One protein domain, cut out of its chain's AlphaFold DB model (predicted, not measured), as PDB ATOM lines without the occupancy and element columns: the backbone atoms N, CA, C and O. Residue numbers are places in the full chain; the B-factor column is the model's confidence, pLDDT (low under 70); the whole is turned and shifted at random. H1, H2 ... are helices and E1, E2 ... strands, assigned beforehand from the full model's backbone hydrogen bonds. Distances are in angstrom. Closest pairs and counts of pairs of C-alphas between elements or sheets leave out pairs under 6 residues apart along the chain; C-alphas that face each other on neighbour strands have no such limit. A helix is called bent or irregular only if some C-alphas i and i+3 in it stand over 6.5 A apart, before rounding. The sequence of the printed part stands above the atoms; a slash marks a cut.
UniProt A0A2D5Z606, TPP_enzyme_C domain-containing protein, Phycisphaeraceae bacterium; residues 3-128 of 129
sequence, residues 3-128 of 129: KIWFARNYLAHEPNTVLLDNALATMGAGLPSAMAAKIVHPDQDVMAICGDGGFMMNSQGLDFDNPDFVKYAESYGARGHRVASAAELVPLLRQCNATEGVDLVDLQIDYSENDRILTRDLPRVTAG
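AT A GLANCE: This is residues 3 to 128 of the 129 residues of the protein "TPP_enzyme_C domain-containing protein" of Phycisphaeraceae bacterium (UniProt A0A2D5Z606). A pair of parallel strands, E1 and E2, is sandwiched between two helices, H4 over one face and H5 over the other, H5 running back between the strands along the chain. H2, H3 and long loops make the other part of the body, H1 sits by itself, and the last helix H6 ends in an arm, residues 119 to 128, that sticks out and makes the length. The printed part has 126 residues with six named helices and two named strands, which follow each other along the chain as H1, H2, H3, H4, E1, H5, E2, H6; helices hold 55 and strands 10 of the 65 residues in named elements, and the class is mostly helix. It is only just compact, close to loose, with a radius of gyration of the C-alphas of 16.3 A and spans of 51 by 37 by 33 A.

IN THESE COORDINATES: Strand E1, residues 79 to 83, is 13.3 A long and begins at C-alpha 79 (-35.777, 52.328, 2.554). Strand E2, residues 103 to 107, is 12.5 A long. Helix H5, residues 86 to 97, is 17.6 A long and only just irregular: C-alphas 87 and 90 are 6.8 A apart. H4 is residues 69 to 75, 9.8 A; H3 is residues 52 to 56, 6.1 A; H2 is residues 30 to 40, 15.4 A. H1, residues 3 to 9, is 10.1 A long and begins at C-alpha 3 (-44.096, 46.820, 24.445). H6, residues 114 to 126, is 16.6 A long, only just irregular with C-alphas 119 and 122 6.53 A apart, and ends at C-alpha 126 (-55.648, 36.074, 36.020).

HOW THE PARTS SIT: E1 and E2 are parallel neighbours at 23 degrees, with N 81 and O 104 at 2.8 A and N 106 and O 81 at 2.8 A within hydrogen-bond range. E1, H5 and E2 form a strand-helix-strand unit, two parallel neighbour strands with a helix between them along the chain, and its crossover is right-handed. The closest C-alphas of H5 and E2, Cys 96 and Asp 103, are 6.5 A apart. The closest C-alphas of H4 and E1, Val 70 and Gly 80, are 3.9 A apart. H4 and H5 are apart. H2 and H3 only just touch, with 3 pairs of C-alphas within 8 A, the closest being Leu 31 and Phe 55 at 6.9 A. H1 is apart from each other named element, and H6 touches no helix. Every O i to N i+4 pair is within hydrogen-bond range in H1, H2, H3 and H4, against 6 of 8 in H5 and 5 of 9 in H6.

THE WHOLE: The two C-alphas farthest apart are those of Gly 77 and Gly 128, 51.8 A. Residues 11 to 16 and 39 to 44 also stand free. The links H1 to H2, H2 to H3 and H3 to H4 are long. The printed part has no cut. Its mean pLDDT is 90.2, with residues 60 to 63 and 127 to 128 under 70.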
ATOM      1  N   LYS A   3     -45.044  47.617  23.643       88.94
ATOM      2  CA  LYS A   3     -44.096  46.820  24.445       88.94
ATOM      3  C   LYS A   3     -44.760  45.649  25.175       88.94
ATOM      4  O   LYS A   3     -44.208  44.559  25.194       88.94
ATOM      5  N   ILE A   4     -45.949  45.867  25.744       89.94
ATOM      6  CA  ILE A   4     -46.704  44.828  26.467       89.94
ATOM      7  C   ILE A   4     -47.098  43.686  25.525       89.94
ATOM      8  O   ILE A   4     -46.956  42.521  25.881       89.94
ATOM      9  N   TRP A   5     -47.563  44.010  24.317       89.88
ATOM     10  CA  TRP A   5     -47.925  43.002  23.323       89.88
ATOM     11  C   TRP A   5     -46.715  42.179  22.899       89.88
ATOM     12  O   TRP A   5     -46.803  40.955  22.871       89.88
ATOM     13  N   PHE A   6     -45.578  42.825  22.651       89.31
ATOM     14  CA  PHE A   6     -44.367  42.118  22.248       89.31
ATOM     15  C   PHE A   6     -43.799  41.249  23.378       89.31
ATOM     16  O   PHE A   6     -43.585  40.058  23.182       89.31
ATOM     17  N   ALA A   7     -43.665  41.800  24.588       88.81
ATOM     18  CA  ALA A   7     -43.131  41.078  25.744       88.81
ATOM     19  C   ALA A   7     -43.956  39.837  26.133       88.81
ATOM     20  O   ALA A   7     -43.419  38.914  26.737       88.81
ATOM     21  N   ARG A   8     -45.258  39.807  25.809       87.50
ATOM     22  CA  ARG A   8     -46.144  38.669  26.112       87.50
ATOM     23  C   ARG A   8     -46.248  37.642  24.986       87.50
ATOM     24  O   ARG A   8     -46.571  36.497  25.280       87.50
ATOM     25  N   ASN A   9     -46.045  38.042  23.729       90.62
ATOM     26  CA  ASN A   9     -46.353  37.195  22.567       90.62
ATOM     27  C   ASN A   9     -45.135  36.835  21.710       90.62
ATOM     28  O   ASN A   9     -45.234  35.920  20.896       90.62
ATOM     29  N   TYR A  10     -44.002  37.522  21.864       91.00
ATOM     30  CA  TYR A  10     -42.792  37.194  21.121       91.00
ATOM     31  C   TYR A  10     -41.918  36.221  21.911       91.00
ATOM     32  O   TYR A  10     -41.465  36.525  23.014       91.00
ATOM     33  N   LEU A  11     -41.692  35.041  21.338       91.69
ATOM     34  CA  LEU A  11     -40.904  33.985  21.957       91.69
ATOM     35  C   LEU A  11     -39.436  34.117  21.545       91.69
ATOM     36  O   LEU A  11     -39.107  34.087  20.362       91.69
ATOM     37  N   ALA A  12     -38.553  34.233  22.535       91.38
ATOM     38  CA  ALA A  12     -37.119  34.084  22.333       91.38
ATOM     39  C   ALA A  12     -36.760  32.595  22.388       91.38
ATOM     40  O   ALA A  12     -37.099  31.912  23.355       91.38
ATOM     41  N   HIS A  13     -36.069  32.101  21.366       93.69
ATOM     42  CA  HIS A  13     -35.614  30.707  21.309       93.69
ATOM     43  C   HIS A  13     -34.142  30.541  21.701       93.69
ATOM     44  O   HIS A  13     -33.715  29.427  21.972       93.69
ATOM     45  N   GLU A  14     -33.397  31.645  21.787       94.88
ATOM     46  CA  GLU A  14     -31.975  31.669  22.127       94.88
ATOM     47  C   GLU A  14     -31.671  32.824  23.099       94.88
ATOM     48  O   GLU A  14     -32.330  33.874  23.032       94.88
ATOM     49  N   PRO A  15     -30.677  32.686  23.995       93.88
ATOM     50  CA  PRO A  15     -30.260  33.766  24.886       93.88
ATOM     51  C   PRO A  15     -29.853  35.032  24.119       93.88
ATOM     52  O   PRO A  15     -29.272  34.955  23.042       93.88
ATOM     53  N   ASN A  16     -30.107  36.205  24.705       91.94
ATOM     54  CA  ASN A  16     -29.690  37.514  24.172       91.94
ATOM     55  C   ASN A  16     -30.234  37.877  22.772       91.94
ATOM     56  O   ASN A  16     -29.709  38.786  22.138       91.94
ATOM     57  N   THR A  17     -31.305  37.225  22.304       93.06
ATOM     58  CA  THR A  17     -31.948  37.530  21.006       93.06
ATOM     59  C   THR A  17     -33.158  38.463  21.106       93.06
ATOM     60  O   THR A  17     -33.663  38.942  20.094       93.06
ATOM     61  N   VAL A  18     -33.615  38.763  22.326       94.31
ATOM     62  CA  VAL A  18     -34.676  39.741  22.603       94.31
ATOM     63  C   VAL A  18     -34.189  40.697  23.681       94.31
ATOM     64  O   VAL A  18     -34.007  40.309  24.834       94.31
ATOM     65  N   LEU A  19     -33.988  41.956  23.297       92.31
ATOM     66  CA  LEU A  19     -33.576  43.025  24.200       92.31
ATOM     67  C   LEU A  19     -34.790  43.893  24.530       92.31
ATOM     68  O   LEU A  19     -35.379  44.522  23.654       92.31
ATOM     69  N   LEU A  20     -35.175  43.915  25.805       90.31
ATOM     70  CA  LEU A  20     -36.309  44.689  26.300       90.31
ATOM     71  C   LEU A  20     -35.865  45.553  27.473       90.31
ATOM     72  O   LEU A  20     -35.388  45.038  28.484       90.31
ATOM     73  N   ASP A  21     -36.092  46.864  27.376       85.31
ATOM     74  CA  ASP A  21     -35.962  47.734  28.538       85.31
ATOM     75  C   ASP A  21     -37.121  47.488  29.511       85.31
ATOM     76  O   ASP A  21     -38.261  47.958  29.341       85.31
ATOM     77  N   ASN A  22     -36.784  46.733  30.551       85.50
ATOM     78  CA  ASN A  22     -37.677  46.397  31.644       85.50
ATOM     79  C   ASN A  22     -37.274  47.037  32.981       85.50
ATOM     80  O   ASN A  22     -37.969  46.834  33.969       85.50
ATOM     81  N   ALA A  23     -36.162  47.779  33.027       84.12
ATOM     82  CA  ALA A  23     -35.655  48.362  34.268       84.12
ATOM     83  C   ALA A  23     -36.207  49.773  34.484       84.12
ATOM     84  O   ALA A  23     -36.907  50.021  35.462       84.12
ATOM     85  N   LEU A  24     -35.923  50.688  33.555       85.00
ATOM     86  CA  LEU A  24     -36.400  52.073  33.614       85.00
ATOM     87  C   LEU A  24     -37.562  52.322  32.653       85.00
ATOM     88  O   LEU A  24     -38.237  53.342  32.768       85.00
ATOM     89  N   ALA A  25     -37.811  51.386  31.729       85.06
ATOM     90  CA  ALA A  25     -38.802  51.531  30.672       85.06
ATOM     91  C   ALA A  25     -38.586  52.815  29.846       85.06
ATOM     92  O   ALA A  25     -39.547  53.475  29.446       85.06
ATOM     93  N   THR A  26     -37.322  53.152  29.585       87.31
ATOM     94  CA  THR A  26     -36.864  54.305  28.823       87.31
ATOM     95  C   THR A  26     -37.444  54.288  27.415       87.31
ATOM     96  O   THR A  26     -37.189  53.405  26.590       87.31
ATOM     97  N   MET A  27     -38.236  55.314  27.118       90.31
ATOM     98  CA  MET A  27     -38.692  55.572  25.762       90.31
ATOM     99  C   MET A  27     -37.500  55.950  24.874       90.31
ATOM    100  O   MET A  27     -36.611  56.687  25.289       90.31
ATOM    101  N   GLY A  28     -37.480  55.418  23.653       89.50
ATOM    102  CA  GLY A  28     -36.418  55.679  22.680       89.50
ATOM    103  C   GLY A  28     -35.195  54.768  22.760       89.50
ATOM    104  O   GLY A  28     -34.342  54.864  21.892       89.50
ATOM    105  N   ALA A  29     -35.116  53.812  23.686       91.94
ATOM    106  CA  ALA A  29     -33.969  52.896  23.727       91.94
ATOM    107  C   ALA A  29     -33.854  51.977  22.486       91.94
ATOM    108  O   ALA A  29     -32.753  51.598  22.100       91.94
ATOM    109  N   GLY A  30     -34.975  51.640  21.834       92.12
ATOM    110  CA  GLY A  30     -35.035  50.595  20.802       92.12
ATOM    111  C   GLY A  30     -34.104  50.806  19.602       92.12
ATOM    112  O   GLY A  30     -33.335  49.906  19.266       92.12
ATOM    113  N   LEU A  31     -34.143  51.983  18.969       93.25
ATOM    114  CA  LEU A  31     -33.328  52.266  17.781       93.25
ATOM    115  C   LEU A  31     -31.815  52.293  18.099       93.25
ATOM    116  O   LEU A  31     -31.077  51.544  17.457       93.25
ATOM    117  N   PRO A  32     -31.328  53.049  19.108       94.12
ATOM    118  CA  PRO A  32     -29.918  53.009  19.502       94.12
ATOM    119  C   PRO A  32     -29.436  51.614  19.917       94.12
ATOM    120  O   PRO A  32     -28.324  51.221  19.561       94.12
ATOM    121  N   SER A  33     -30.262  50.834  20.627       94.94
ATOM    122  CA  SER A  33     -29.914  49.456  20.996       94.94
ATOM    123  C   SER A  33     -29.742  48.552  19.775       94.94
ATOM    124  O   SER A  33     -28.801  47.763  19.741       94.94
ATOM    125  N   ALA A  34     -30.594  48.682  18.754       96.12
ATOM    126  CA  ALA A  34     -30.458  47.919  17.515       96.12
ATOM    127  C   ALA A  34     -29.209  48.317  16.715       96.12
ATOM    128  O   ALA A  34     -28.495  47.447  16.218       96.12
ATOM    129  N   MET A  35     -28.893  49.614  16.648       95.75
ATOM    130  CA  MET A  35     -27.645  50.082  16.034       95.75
ATOM    131  C   MET A  35     -26.424  49.488  16.746       95.75
ATOM    132  O   MET A  35     -25.527  48.959  16.093       95.75
ATOM    133  N   ALA A  36     -26.410  49.508  18.081       96.81
ATOM    134  CA  ALA A  36     -25.341  48.901  18.868       96.81
ATOM    135  C   ALA A  36     -25.244  47.384  18.639       96.81
ATOM    136  O   ALA A  36     -24.147  46.868  18.434       96.81
ATOM    137  N   ALA A  37     -26.377  46.675  18.609       97.38
ATOM    138  CA  ALA A  37     -26.408  45.242  18.326       97.38
ATOM    139  C   ALA A  37     -25.830  44.923  16.940       97.38
ATOM    140  O   ALA A  37     -25.009  44.016  16.832       97.38
ATOM    141  N   LYS A  38     -26.165  45.704  15.903       97.06
ATOM    142  CA  LYS A  38     -25.611  45.524  14.551       97.06
ATOM    143  C   LYS A  38     -24.116  45.853  14.473       97.06
ATOM    144  O   LYS A  38     -23.397  45.198  13.733       97.06
ATOM    145  N   ILE A  39     -23.629  46.823  15.254       97.62
ATOM    146  CA  ILE A  39     -22.190  47.127  15.358       97.62
ATOM    147  C   ILE A  39     -21.425  45.963  16.009       97.62
ATOM    148  O   ILE A  39     -20.337  45.616  15.556       97.62
ATOM    149  N   VAL A  40     -21.978  45.362  17.067       97.31
ATOM    150  CA  VAL A  40     -21.346  44.241  17.788       97.31
ATOM    151  C   VAL A  40     -21.477  42.919  17.019       97.31
ATOM    152  O   VAL A  40     -20.581  42.079  17.081       97.31
ATOM    153  N   HIS A  41     -22.567  42.743  16.270       96.31
ATOM    154  CA  HIS A  41     -22.885  41.544  15.494       96.31
ATOM    155  C   HIS A  41     -23.156  41.902  14.020       96.31
ATOM    156  O   HIS A  41     -24.301  41.834  13.567       96.31
ATOM    157  N   PRO A  42     -22.118  42.277  13.245       95.69
ATOM    158  CA  PRO A  42     -22.282  42.775  11.876       95.69
ATOM    159  C   PRO A  42     -22.923  41.754  10.929       95.69
ATOM    160  O   PRO A  42     -23.664  42.145  10.027       95.69
ATOM    161  N   ASP A  43     -22.715  40.460  11.176       94.81
ATOM    162  CA  ASP A  43     -23.216  39.369  10.332       94.81
ATOM    163  C   ASP A  43     -24.654  38.934  10.661       94.81
ATOM    164  O   ASP A  43     -25.193  38.047  10.006       94.81
ATOM    165  N   GLN A  44     -25.285  39.524  11.683       94.19
ATOM    166  CA  GLN A  44     -26.648  39.180  12.090       94.19
ATOM    167  C   GLN A  44     -27.653  40.232  11.628       94.19
ATOM    168  O   GLN A  44     -27.381  41.437  11.661       94.19
ATOM    169  N   ASP A  45     -28.838  39.785  11.225       94.81
ATOM    170  CA  ASP A  45     -29.975  40.673  11.000       94.81
ATOM    171  C   ASP A  45     -30.514  41.167  12.343       94.81
ATOM    172  O   ASP A  45     -30.642  40.407  13.304       94.81
ATOM    173  N   VAL A  46     -30.823  42.462  12.422       96.75
ATOM    174  CA  VAL A  46     -31.279  43.108  13.656       96.75
ATOM    175  C   VAL A  46     -32.564  43.871  13.378       96.75
ATOM    176  O   VAL A  46     -32.623  44.697  12.471       96.75
ATOM    177  N   MET A  47     -33.585  43.626  14.200       95.75
ATOM    178  CA  MET A  47     -34.879  44.298  14.121       95.75
ATOM    179  C   MET A  47     -35.129  45.132  15.377       95.75
ATOM    180  O   MET A  47     -35.083  44.619  16.495       95.75
ATOM    181  N   ALA A  48     -35.451  46.412  15.186       95.44
ATOM    182  CA  ALA A  48     -35.951  47.284  16.242       95.44
ATOM    183  C   ALA A  48     -37.471  47.415  16.126       95.44
ATOM    184  O   ALA A  48     -37.982  47.789  15.073       95.44
ATOM    185  N   ILE A  49     -38.194  47.182  17.220       94.31
ATOM    186  CA  ILE A  49     -39.632  47.463  17.290       94.31
ATOM    187  C   ILE A  49     -39.813  48.654  18.214       94.31
ATOM    188  O   ILE A  49     -39.478  48.590  19.395       94.31
ATOM    189  N   CYS A  50     -40.325  49.748  17.659       92.94
ATOM    190  CA  CYS A  50     -40.502  51.008  18.363       92.94
ATOM    191  C   CYS A  50     -41.954  51.474  18.251       92.94
ATOM    192  O   CYS A  50     -42.611  51.262  17.236       92.94
ATOM    193  N   GLY A  51     -42.444  52.148  19.290       91.69
ATOM    194  CA  GLY A  51     -43.596  53.032  19.142       91.69
ATOM    195  C   GLY A  51     -43.141  54.336  18.496       91.69
ATOM    196  O   GLY A  51     -42.004  54.752  18.722       91.69
ATOM    197  N   ASP A  52     -44.030  54.981  17.755       91.06
ATOM    198  CA  ASP A  52     -43.837  56.288  17.118       91.06
ATOM    199  C   ASP A  52     -43.224  57.334  18.061       91.06
ATOM    200  O   ASP A  52     -42.144  57.850  17.783       91.06
ATOM    201  N   GLY A  53     -43.817  57.561  19.237       88.94
ATOM    202  CA  GLY A  53     -43.296  58.538  20.198       88.94
ATOM    203  C   GLY A  53     -41.892  58.196  20.713       88.94
ATOM    204  O   GLY A  53     -41.066  59.081  20.903       88.94
ATOM    205  N   GLY A  54     -41.583  56.908  20.901       89.06
ATOM    206  CA  GLY A  54     -40.245  56.471  21.312       89.06
ATOM    207  C   GLY A  54     -39.219  56.593  20.185       89.06
ATOM    208  O   GLY A  54     -38.094  57.019  20.420       89.06
ATOM    209  N   PHE A  55     -39.606  56.257  18.957       90.50
ATOM    210  CA  PHE A  55     -38.772  56.465  17.778       90.50
ATOM    211  C   PHE A  55     -38.432  57.953  17.615       90.50
ATOM    212  O   PHE A  55     -37.260  58.308  17.480       90.50
ATOM    213  N   MET A  56     -39.437  58.820  17.756       88.94
ATOM    214  CA  MET A  56     -39.285  60.266  17.633       88.94
ATOM    215  C   MET A  56     -38.427  60.907  18.731       88.94
ATOM    216  O   MET A  56     -37.886  61.977  18.505       88.94
ATOM    217  N   MET A  57     -38.178  60.258  19.872       87.00
ATOM    218  CA  MET A  57     -37.201  60.775  20.851       87.00
ATOM    219  C   MET A  57     -35.751  60.732  20.352       87.00
ATOM    220  O   MET A  57     -34.905  61.451  20.877       87.00
ATOM    221  N   ASN A  58     -35.462  59.909  19.341       80.56
ATOM    222  CA  ASN A  58     -34.158  59.868  18.673       80.56
ATOM    223  C   ASN A  58     -34.165  60.600  17.325       80.56
ATOM    224  O   ASN A  58     -33.125  60.688  16.674       80.56
ATOM    225  N   SER A  59     -35.325  61.100  16.897       76.69
ATOM    226  CA  SER A  59     -35.508  61.799  15.631       76.69
ATOM    227  C   SER A  59     -35.737  63.282  15.889       76.69
ATOM    228  O   SER A  59     -36.545  63.666  16.729       76.69
ATOM    229  N   GLN A  60     -35.021  64.146  15.176       68.69
ATOM    230  CA  GLN A  60     -35.164  65.586  15.361       68.69
ATOM    231  C   GLN A  60     -36.335  66.101  14.518       68.69
ATOM    232  O   GLN A  60     -36.263  66.115  13.292       68.69
ATOM    233  N   GLY A  61     -37.407  66.528  15.183       66.25
ATOM    234  CA  GLY A  61     -38.563  67.197  14.585       66.25
ATOM    235  C   GLY A  61     -39.010  68.376  15.450       66.25
ATOM    236  O   GLY A  61     -38.767  68.384  16.656       66.25
ATOM    237  N   LEU A  62     -39.617  69.391  14.829       58.94
ATOM    238  CA  LEU A  62     -40.120  70.593  15.517       58.94
ATOM    239  C   LEU A  62     -41.627  70.531  15.810       58.94
ATOM    240  O   LEU A  62     -42.124  71.348  16.584       58.94
ATOM    241  N   ASP A  63     -42.323  69.555  15.223       69.31
ATOM    242  CA  ASP A  63     -43.774  69.403  15.296       69.31
ATOM    243  C   ASP A  63     -44.167  68.177  16.132       69.31
ATOM    244  O   ASP A  63     -43.415  67.208  16.248       69.31
ATOM    245  N   PHE A  64     -45.363  68.234  16.725       70.69
ATOM    246  CA  PHE A  64     -45.908  67.167  17.573       70.69
ATOM    247  C   PHE A  64     -46.646  66.075  16.790       70.69
ATOM    248  O   PHE A  64     -46.998  65.047  17.370       70.69
ATOM    249  N   ASP A  65     -46.896  66.296  15.501       81.38
ATOM    250  CA  ASP A  65     -47.548  65.322  14.636       81.38
ATOM    251  C   ASP A  65     -46.551  64.274  14.134       81.38
ATOM    252  O   ASP A  65     -45.357  64.539  13.963       81.38
ATOM    253  N   ASN A  66     -47.054  63.070  13.856       85.44
ATOM    254  CA  ASN A  66     -46.236  62.029  13.250       85.44
ATOM    255  C   ASN A  66     -45.806  62.465  11.838       85.44
ATOM    256  O   ASN A  66     -46.669  62.786  11.012       85.44
ATOM    257  N   PRO A  67     -44.495  62.460  11.528       88.94
ATOM    258  CA  PRO A  67     -44.033  62.755  10.185       88.94
ATOM    259  C   PRO A  67     -44.423  61.622   9.233       88.94
ATOM    260  O   PRO A  67     -44.812  60.524   9.636       88.94
ATOM    261  N   ASP A  68     -44.235  61.856   7.937       92.06
ATOM    262  CA  ASP A  68     -44.246  60.754   6.984       92.06
ATOM    263  C   ASP A  68     -42.982  59.900   7.177       92.06
ATOM    264  O   ASP A  68     -41.918  60.208   6.638       92.06
ATOM    265  N   PHE A  69     -43.093  58.837   7.977       92.75
ATOM    266  CA  PHE A  69     -41.966  57.975   8.343       92.75
ATOM    267  C   PHE A  69     -41.274  57.316   7.139       92.75
ATOM    268  O   PHE A  69     -40.076  57.039   7.201       92.75
ATOM    269  N   VAL A  70     -41.995  57.116   6.030       95.50
ATOM    270  CA  VAL A  70     -41.419  56.609   4.776       95.50
ATOM    271  C   VAL A  70     -40.412  57.615   4.224       95.50
ATOM    272  O   VAL A  70     -39.239  57.292   4.057       95.50
ATOM    273  N   LYS A  71     -40.845  58.867   4.039       94.25
ATOM    274  CA  LYS A  71     -39.977  59.953   3.557       94.25
ATOM    275  C   LYS A  71     -38.862  60.277   4.537       94.25
ATOM    276  O   LYS A  71     -37.763  60.641   4.125       94.25
ATOM    277  N   TYR A  72     -39.143  60.151   5.832       92.56
ATOM    278  CA  TYR A  72     -38.127  60.273   6.864       92.56
ATOM    279  C   TYR A  72     -36.997  59.272   6.605       92.56
ATOM    280  O   TYR A  72     -35.864  59.699   6.420       92.56
ATOM    281  N   ALA A  73     -37.289  57.975   6.480       94.62
ATOM    282  CA  ALA A  73     -36.269  56.971   6.173       94.62
ATOM    283  C   ALA A  73     -35.502  57.277   4.879       94.62
ATOM    284  O   ALA A  73     -34.270  57.275   4.886       94.62
ATOM    285  N   GLU A  74     -36.216  57.624   3.807       95.94
ATOM    286  CA  GLU A  74     -35.613  57.977   2.516       95.94
ATOM    287  C   GLU A  74     -34.636  59.158   2.628       95.94
ATOM    288  O   GLU A  74     -33.560  59.129   2.031       95.94
ATOM    289  N   SER A  75     -34.951  60.170   3.446       94.62
ATOM    290  CA  SER A  75     -34.078  61.335   3.660       94.62
ATOM    291  C   SER A  75     -32.745  61.001   4.341       94.62
ATOM    292  O   SER A  75     -31.762  61.713   4.138       94.62
ATOM    293  N   TYR A  76     -32.691  59.898   5.095       93.06
ATOM    294  CA  TYR A  76     -31.475  59.374   5.724       93.06
ATOM    295  C   TYR A  76     -30.806  58.267   4.888       93.06
ATOM    296  O   TYR A  76     -29.849  57.643   5.346       93.06
ATOM    297  N   GLY A  77     -31.286  58.016   3.663       95.56
ATOM    298  CA  GLY A  77     -30.760  56.983   2.766       95.56
ATOM    299  C   GLY A  77     -31.217  55.558   3.096       95.56
ATOM    300  O   GLY A  77     -30.678  54.602   2.539       95.56
ATOM    301  N   ALA A  78     -32.196  55.404   3.990       96.50
ATOM    302  CA  ALA A  78     -32.853  54.132   4.274       96.50
ATOM    303  C   ALA A  78     -34.056  53.912   3.341       96.50
ATOM    304  O   ALA A  78     -34.544  54.830   2.684       96.50
ATOM    305  N   ARG A  79     -34.560  52.679   3.293       97.94
ATOM    306  CA  ARG A  79     -35.777  52.328   2.554       97.94
ATOM    307  C   ARG A  79     -36.985  52.481   3.472       97.94
ATOM    308  O   ARG A  79     -37.049  51.843   4.521       97.94
ATOM    309  N   GLY A  80     -37.928  53.335   3.097       96.94
ATOM    310  CA  GLY A  80     -39.186  53.499   3.818       96.94
ATOM    311  C   GLY A  80     -40.283  52.607   3.241       96.94
ATOM    312  O   GLY A  80     -40.454  52.536   2.028       96.94
ATOM    313  N   HIS A  81     -41.065  51.969   4.106       97.31
ATOM    314  CA  HIS A  81     -42.200  51.132   3.722       97.31
ATOM    315  C   HIS A  81     -43.411  51.468   4.579       97.31
ATOM    316  O   HIS A  81     -43.273  51.745   5.767       97.31
ATOM    317  N   ARG A  82     -44.607  51.385   4.001       95.44
ATOM    318  CA  ARG A  82     -45.875  51.463   4.733       95.44
ATOM    319  C   ARG A  82     -46.746  50.298   4.300       95.44
ATOM    320  O   ARG A  82     -46.933  50.096   3.103       95.44
ATOM    321  N   VAL A  83     -47.275  49.552   5.262       92.56
ATOM    322  CA  VAL A  83     -48.226  48.466   4.987       92.56
ATOM    323  C   VAL A  83     -49.649  48.950   5.224       92.56
ATOM    324  O   VAL A  83     -49.916  49.666   6.190       92.56
ATOM    325  N   ALA A  84     -50.566  48.554   4.345       87.50
ATOM    326  CA  ALA A  84     -51.985  48.881   4.490       87.50
ATOM    327  C   ALA A  84     -52.755  47.780   5.228       87.50
ATOM    328  O   ALA A  84     -53.859  48.011   5.725       87.50
ATOM    329  N   SER A  85     -52.188  46.571   5.299       90.94
ATOM    330  CA  SER A  85     -52.840  45.415   5.897       90.94
ATOM    331  C   SER A  85     -51.858  44.476   6.600       90.94
ATOM    332  O   SER A  85     -50.684  44.367   6.243       90.94
ATOM    333  N   ALA A  86     -52.360  43.724   7.583       90.50
ATOM    334  CA  ALA A  86     -51.569  42.712   8.284       90.50
ATOM    335  C   ALA A  86     -51.055  41.595   7.351       90.50
ATOM    336  O   ALA A  86     -50.018  40.993   7.628       90.50
ATOM    337  N   ALA A  87     -51.752  41.330   6.239       94.25
ATOM    338  CA  ALA A  87     -51.366  40.305   5.271       94.25
ATOM    339  C   ALA A  87     -50.066  40.649   4.523       94.25
ATOM    340  O   ALA A  87     -49.338  39.748   4.107       94.25
ATOM    341  N   GLU A  88     -49.751  41.937   4.382       95.06
ATOM    342  CA  GLU A  88     -48.555  42.424   3.683       95.06
ATOM    343  C   GLU A  88     -47.298  42.390   4.553       95.06
ATOM    344  O   GLU A  88     -46.185  42.351   4.029       95.06
ATOM    345  N   LEU A  89     -47.458  42.360   5.879       94.62
ATOM    346  CA  LEU A  89     -46.342  42.508   6.805       94.62
ATOM    347  C   LEU A  89     -45.318  41.377   6.672       94.62
ATOM    348  O   LEU A  89     -44.125  41.629   6.543       94.62
ATOM    349  N   VAL A  90     -45.766  40.119   6.680       95.62
ATOM    350  CA  VAL A  90     -44.849  38.968   6.617       95.62
ATOM    351  C   VAL A  90     -44.089  38.905   5.282       95.62
ATOM    352  O   VAL A  90     -42.868  38.733   5.318       95.62
ATOM    353  N   PRO A  91     -44.742  39.046   4.108       96.69
ATOM    354  CA  PRO A  91     -44.033  39.167   2.836       96.69
ATOM    355  C   PRO A  91     -42.999  40.298   2.823       96.69
ATOM    356  O   PRO A  91     -41.871  40.070   2.393       96.69
ATOM    357  N   LEU A  92     -43.354  41.475   3.347       96.75
ATOM    358  CA  LEU A  92     -42.454  42.624   3.391       96.75
ATOM    359  C   LEU A  92     -41.227  42.361   4.271       96.75
ATOM    360  O   LEU A  92     -40.105  42.580   3.831       96.75
ATOM    361  N   LEU A  93     -41.410  41.827   5.482       95.62
ATOM    362  CA  LEU A  93     -40.287  41.524   6.376       95.62
ATOM    363  C   LEU A  93     -39.310  40.518   5.755       95.62
ATOM    364  O   LEU A  93     -38.100  40.669   5.898       95.62
ATOM    365  N   ARG A  94     -39.820  39.521   5.018       96.50
ATOM    366  CA  ARG A  94     -38.975  38.577   4.266       96.50
ATOM    367  C   ARG A  94     -38.177  39.269   3.168       96.50
ATOM    368  O   ARG A  94     -37.024  38.912   2.957       96.50
ATOM    369  N   GLN A  95     -38.784  40.232   2.474       95.75
ATOM    370  CA  GLN A  95     -38.094  41.030   1.466       95.75
ATOM    371  C   GLN A  95     -36.992  41.884   2.100       95.75
ATOM    372  O   GLN A  95     -35.862  41.823   1.625       95.75
ATOM    373  N   CYS A  96     -37.289  42.618   3.179       96.31
ATOM    374  CA  CYS A  96     -36.297  43.440   3.876       96.31
ATOM    375  C   CYS A  96     -35.096  42.590   4.318       96.31
ATOM    376  O   CYS A  96     -33.958  42.926   4.009       96.31
ATOM    377  N   ASN A  97     -35.350  41.426   4.929       94.44
ATOM    378  CA  ASN A  97     -34.302  40.514   5.400       94.44
ATOM    379  C   ASN A  97     -33.492  39.847   4.271       94.44
ATOM    380  O   ASN A  97     -32.435  39.277   4.523       94.44
ATOM    381  N   ALA A  98     -33.983  39.858   3.031       95.25
ATOM    382  CA  ALA A  98     -33.261  39.320   1.876       95.25
ATOM    383  C   ALA A  98     -32.348  40.360   1.206       95.25
ATOM    384  O   ALA A  98     -31.622  40.027   0.267       95.25
ATOM    385  N   THR A  99     -32.402  41.619   1.644       93.50
ATOM    386  CA  THR A  99     -31.699  42.733   1.007       93.50
ATOM    387  C   THR A  99     -30.821  43.469   1.999       93.50
ATOM    388  O   THR A  99     -31.285  43.908   3.044       93.50
ATOM    389  N   GLU A 100     -29.564  43.701   1.638       92.88
ATOM    390  CA  GLU A 100     -28.676  44.527   2.451       92.88
ATOM    391  C   GLU A 100     -29.184  45.977   2.501       92.88
ATOM    392  O   GLU A 100     -29.685  46.510   1.504       92.88
ATOM    393  N   GLY A 101     -29.099  46.602   3.674       94.38
ATOM    394  CA  GLY A 101     -29.522  47.982   3.894       94.38
ATOM    395  C   GLY A 101     -30.300  48.173   5.191       94.38
ATOM    396  O   GLY A 101     -30.381  47.281   6.031       94.38
ATOM    397  N   VAL A 102     -30.854  49.375   5.345       96.88
ATOM    398  CA  VAL A 102     -31.712  49.749   6.473       96.88
ATOM    399  C   VAL A 102     -33.123  49.963   5.948       96.88
ATOM    400  O   VAL A 102     -33.324  50.741   5.015       96.88
ATOM    401  N   ASP A 103     -34.090  49.295   6.567       97.75
ATOM    402  CA  ASP A 103     -35.511  49.434   6.271       97.75
ATOM    403  C   ASP A 103     -36.249  50.024   7.473       97.75
ATOM    404  O   ASP A 103     -36.054  49.596   8.612       97.75
ATOM    405  N   LEU A 104     -37.139  50.976   7.209       96.56
ATOM    406  CA  LEU A 104     -38.126  51.463   8.163       96.56
ATOM    407  C   LEU A 104     -39.504  51.031   7.679       96.56
ATOM    408  O   LEU A 104     -39.926  51.409   6.589       96.56
ATOM    409  N   VAL A 105     -40.215  50.266   8.505       96.69
ATOM    410  CA  VAL A 105     -41.589  49.839   8.222       96.69
ATOM    411  C   VAL A 105     -42.549  50.595   9.135       96.69
ATOM    412  O   VAL A 105     -42.579  50.370  10.344       96.69
ATOM    413  N   ASP A 106     -43.334  51.490   8.546       94.62
ATOM    414  CA  ASP A 106     -44.414  52.221   9.202       94.62
ATOM    415  C   ASP A 106     -45.663  51.331   9.308       94.62
ATOM    416  O   ASP A 106     -46.247  50.915   8.299       94.62
ATOM    417  N   LEU A 107     -46.046  51.017  10.549       93.25
ATOM    418  CA  LEU A 107     -47.146  50.120  10.893       93.25
ATOM    419  C   LEU A 107     -48.258  50.894  11.595       93.25
ATOM    420  O   LEU A 107     -48.133  51.262  12.765       93.25
ATOM    421  N   GLN A 108     -49.385  51.064  10.910       89.31
ATOM    422  CA  GLN A 108     -50.587  51.614  11.528       89.31
ATOM    423  C   GLN A 108     -51.242  50.545  12.404       89.31
ATOM    424  O   GLN A 108     -51.775  49.551  11.910       89.31
ATOM    425  N   ILE A 109     -51.170  50.742  13.719       90.31
ATOM    426  CA  ILE A 109     -51.735  49.825  14.708       90.31
ATOM    427  C   ILE A 109     -53.048  50.393  15.234       90.31
ATOM    428  O   ILE A 109     -53.082  51.502  15.769       90.31
ATOM    429  N   ASP A 110     -54.112  49.599  15.144       90.44
ATOM    430  CA  ASP A 110     -55.348  49.875  15.867       90.44
ATOM    431  C   ASP A 110     -55.164  49.541  17.353       90.44
ATOM    432  O   ASP A 110     -54.889  48.404  17.740       90.44
ATOM    433  N   TYR A 111     -55.289  50.562  18.196       90.19
ATOM    434  CA  TYR A 111     -55.150  50.445  19.641       90.19
ATOM    435  C   TYR A 111     -56.494  50.433  20.383       90.19
ATOM    436  O   TYR A 111     -56.476  50.427  21.618       90.19
ATOM    437  N   SER A 112     -57.641  50.412  19.687       92.44
ATOM    438  CA  SER A 112     -58.979  50.477  20.304       92.44
ATOM    439  C   SER A 112     -59.207  49.380  21.347       92.44
ATOM    440  O   SER A 112     -59.796  49.624  22.401       92.44
ATOM    441  N   GLU A 113     -58.675  48.184  21.092       89.75
ATOM    442  CA  GLU A 113     -58.872  47.018  21.952       89.75
ATOM    443  C   GLU A 113     -57.909  46.966  23.145       89.75
ATOM    444  O   GLU A 113     -58.079  46.127  24.032       89.75
ATOM    445  N   ASN A 114     -56.910  47.857  23.218       91.12
ATOM    446  CA  ASN A 114     -55.903  47.815  24.280       91.12
ATOM    447  C   ASN A 114     -56.527  47.890  25.671       91.12
ATOM    448  O   ASN A 114     -56.162  47.099  26.533       91.12
ATOM    449  N   ASP A 115     -57.441  48.833  25.905       88.94
ATOM    450  CA  ASP A 115     -58.021  49.010  27.239       88.94
ATOM    451  C   ASP A 115     -58.879  47.805  27.637       88.94
ATOM    452  O   ASP A 115     -58.743  47.261  28.733       88.94
ATOM    453  N   ARG A 116     -59.718  47.334  26.710       89.38
ATOM    454  CA  ARG A 116     -60.541  46.147  26.925       89.38
ATOM    455  C   ARG A 116     -59.672  44.939  27.273       89.38
ATOM    456  O   ARG A 116     -59.900  44.311  28.303       89.38
ATOM    457  N   ILE A 117     -58.674  44.632  26.448       87.44
ATOM    458  CA  ILE A 117     -57.886  43.411  26.614       87.44
ATOM    459  C   ILE A 117     -56.924  43.539  27.797       87.44
ATOM    460  O   ILE A 117     -56.899  42.665  28.663       87.44
ATOM    461  N   LEU A 118     -56.137  44.615  27.854       86.75
ATOM    462  CA  LEU A 118     -55.047  44.744  28.820       86.75
ATOM    463  C   LEU A 118     -55.527  45.144  30.216       86.75
ATOM    464  O   LEU A 118     -55.009  44.620  31.200       86.75
ATOM    465  N   THR A 119     -56.507  46.045  30.308       85.38
ATOM    466  CA  THR A 119     -56.951  46.611  31.590       85.38
ATOM    467  C   THR A 119     -58.142  45.861  32.179       85.38
ATOM    468  O   THR A 119     -58.272  45.795  33.400       85.38
ATOM    469  N   ARG A 120     -59.035  45.303  31.348       86.19
ATOM    470  CA  ARG A 120     -60.290  44.698  31.833       86.19
ATOM    471  C   ARG A 120     -60.272  43.177  31.777       86.19
ATOM    472  O   ARG A 120     -60.515  42.538  32.798       86.19
ATOM    473  N   ASP A 121     -59.996  42.597  30.614       89.94
ATOM    474  CA  ASP A 121     -60.165  41.158  30.398       89.94
ATOM    475  C   ASP A 121     -59.017  40.357  31.027       89.94
ATOM    476  O   ASP A 121     -59.275  39.403  31.763       89.94
ATOM    477  N   LEU A 122     -57.759  40.777  30.820       85.75
ATOM    478  CA  LEU A 122     -56.588  40.095  31.381       85.75
ATOM    479  C   LEU A 122     -56.630  39.971  32.912       85.75
ATOM    480  O   LEU A 122     -56.500  38.843  33.389       85.75
ATOM    481  N   PRO A 123     -56.871  41.043  33.698       84.00
ATOM    482  CA  PRO A 123     -56.957  40.914  35.150       84.00
ATOM    483  C   PRO A 123     -58.080  39.985  35.609       84.00
ATOM    484  O   PRO A 123     -57.925  39.303  36.614       84.00
ATOM    485  N   ARG A 124     -59.206  39.919  34.886       82.50
ATOM    486  CA  ARG A 124     -60.332  39.044  35.254       82.50
ATOM    487  C   ARG A 124     -60.004  37.568  35.075       82.50
ATOM    488  O   ARG A 124     -60.454  36.763  35.881       82.50
ATOM    489  N   VAL A 125     -59.233  37.214  34.048       81.38
ATOM    490  CA  VAL A 125     -58.819  35.821  33.820       81.38
ATOM    491  C   VAL A 125     -57.619  35.412  34.677       81.38
ATOM    492  O   VAL A 125     -57.470  34.229  34.962       81.38
ATOM    493  N   THR A 126     -56.786  36.359  35.127       74.31
ATOM    494  CA  THR A 126     -55.648  36.074  36.020       74.31
ATOM    495  C   THR A 126     -55.975  36.189  37.510       74.31
ATOM    496  O   THR A 126     -55.296  35.556  38.307       74.31
ATOM    497  N   ALA A 127     -57.004  36.944  37.907       63.44
ATOM    498  CA  ALA A 127     -57.469  37.034  39.300       63.44
ATOM    499  C   ALA A 127     -58.369  35.855  39.734       63.44
ATOM    500  O   ALA A 127     -58.890  35.859  40.845       63.44
ATOM    501  N   GLY A 128     -58.587  34.873  38.852       52.56
ATOM    502  CA  GLY A 128     -59.351  33.651  39.121       52.56
ATOM    503  C   GLY A 128     -58.517  32.459  39.612       52.56
ATOM    504  O   GLY A 128     -59.012  31.336  39.536       52.56
TER     505      GLY A 128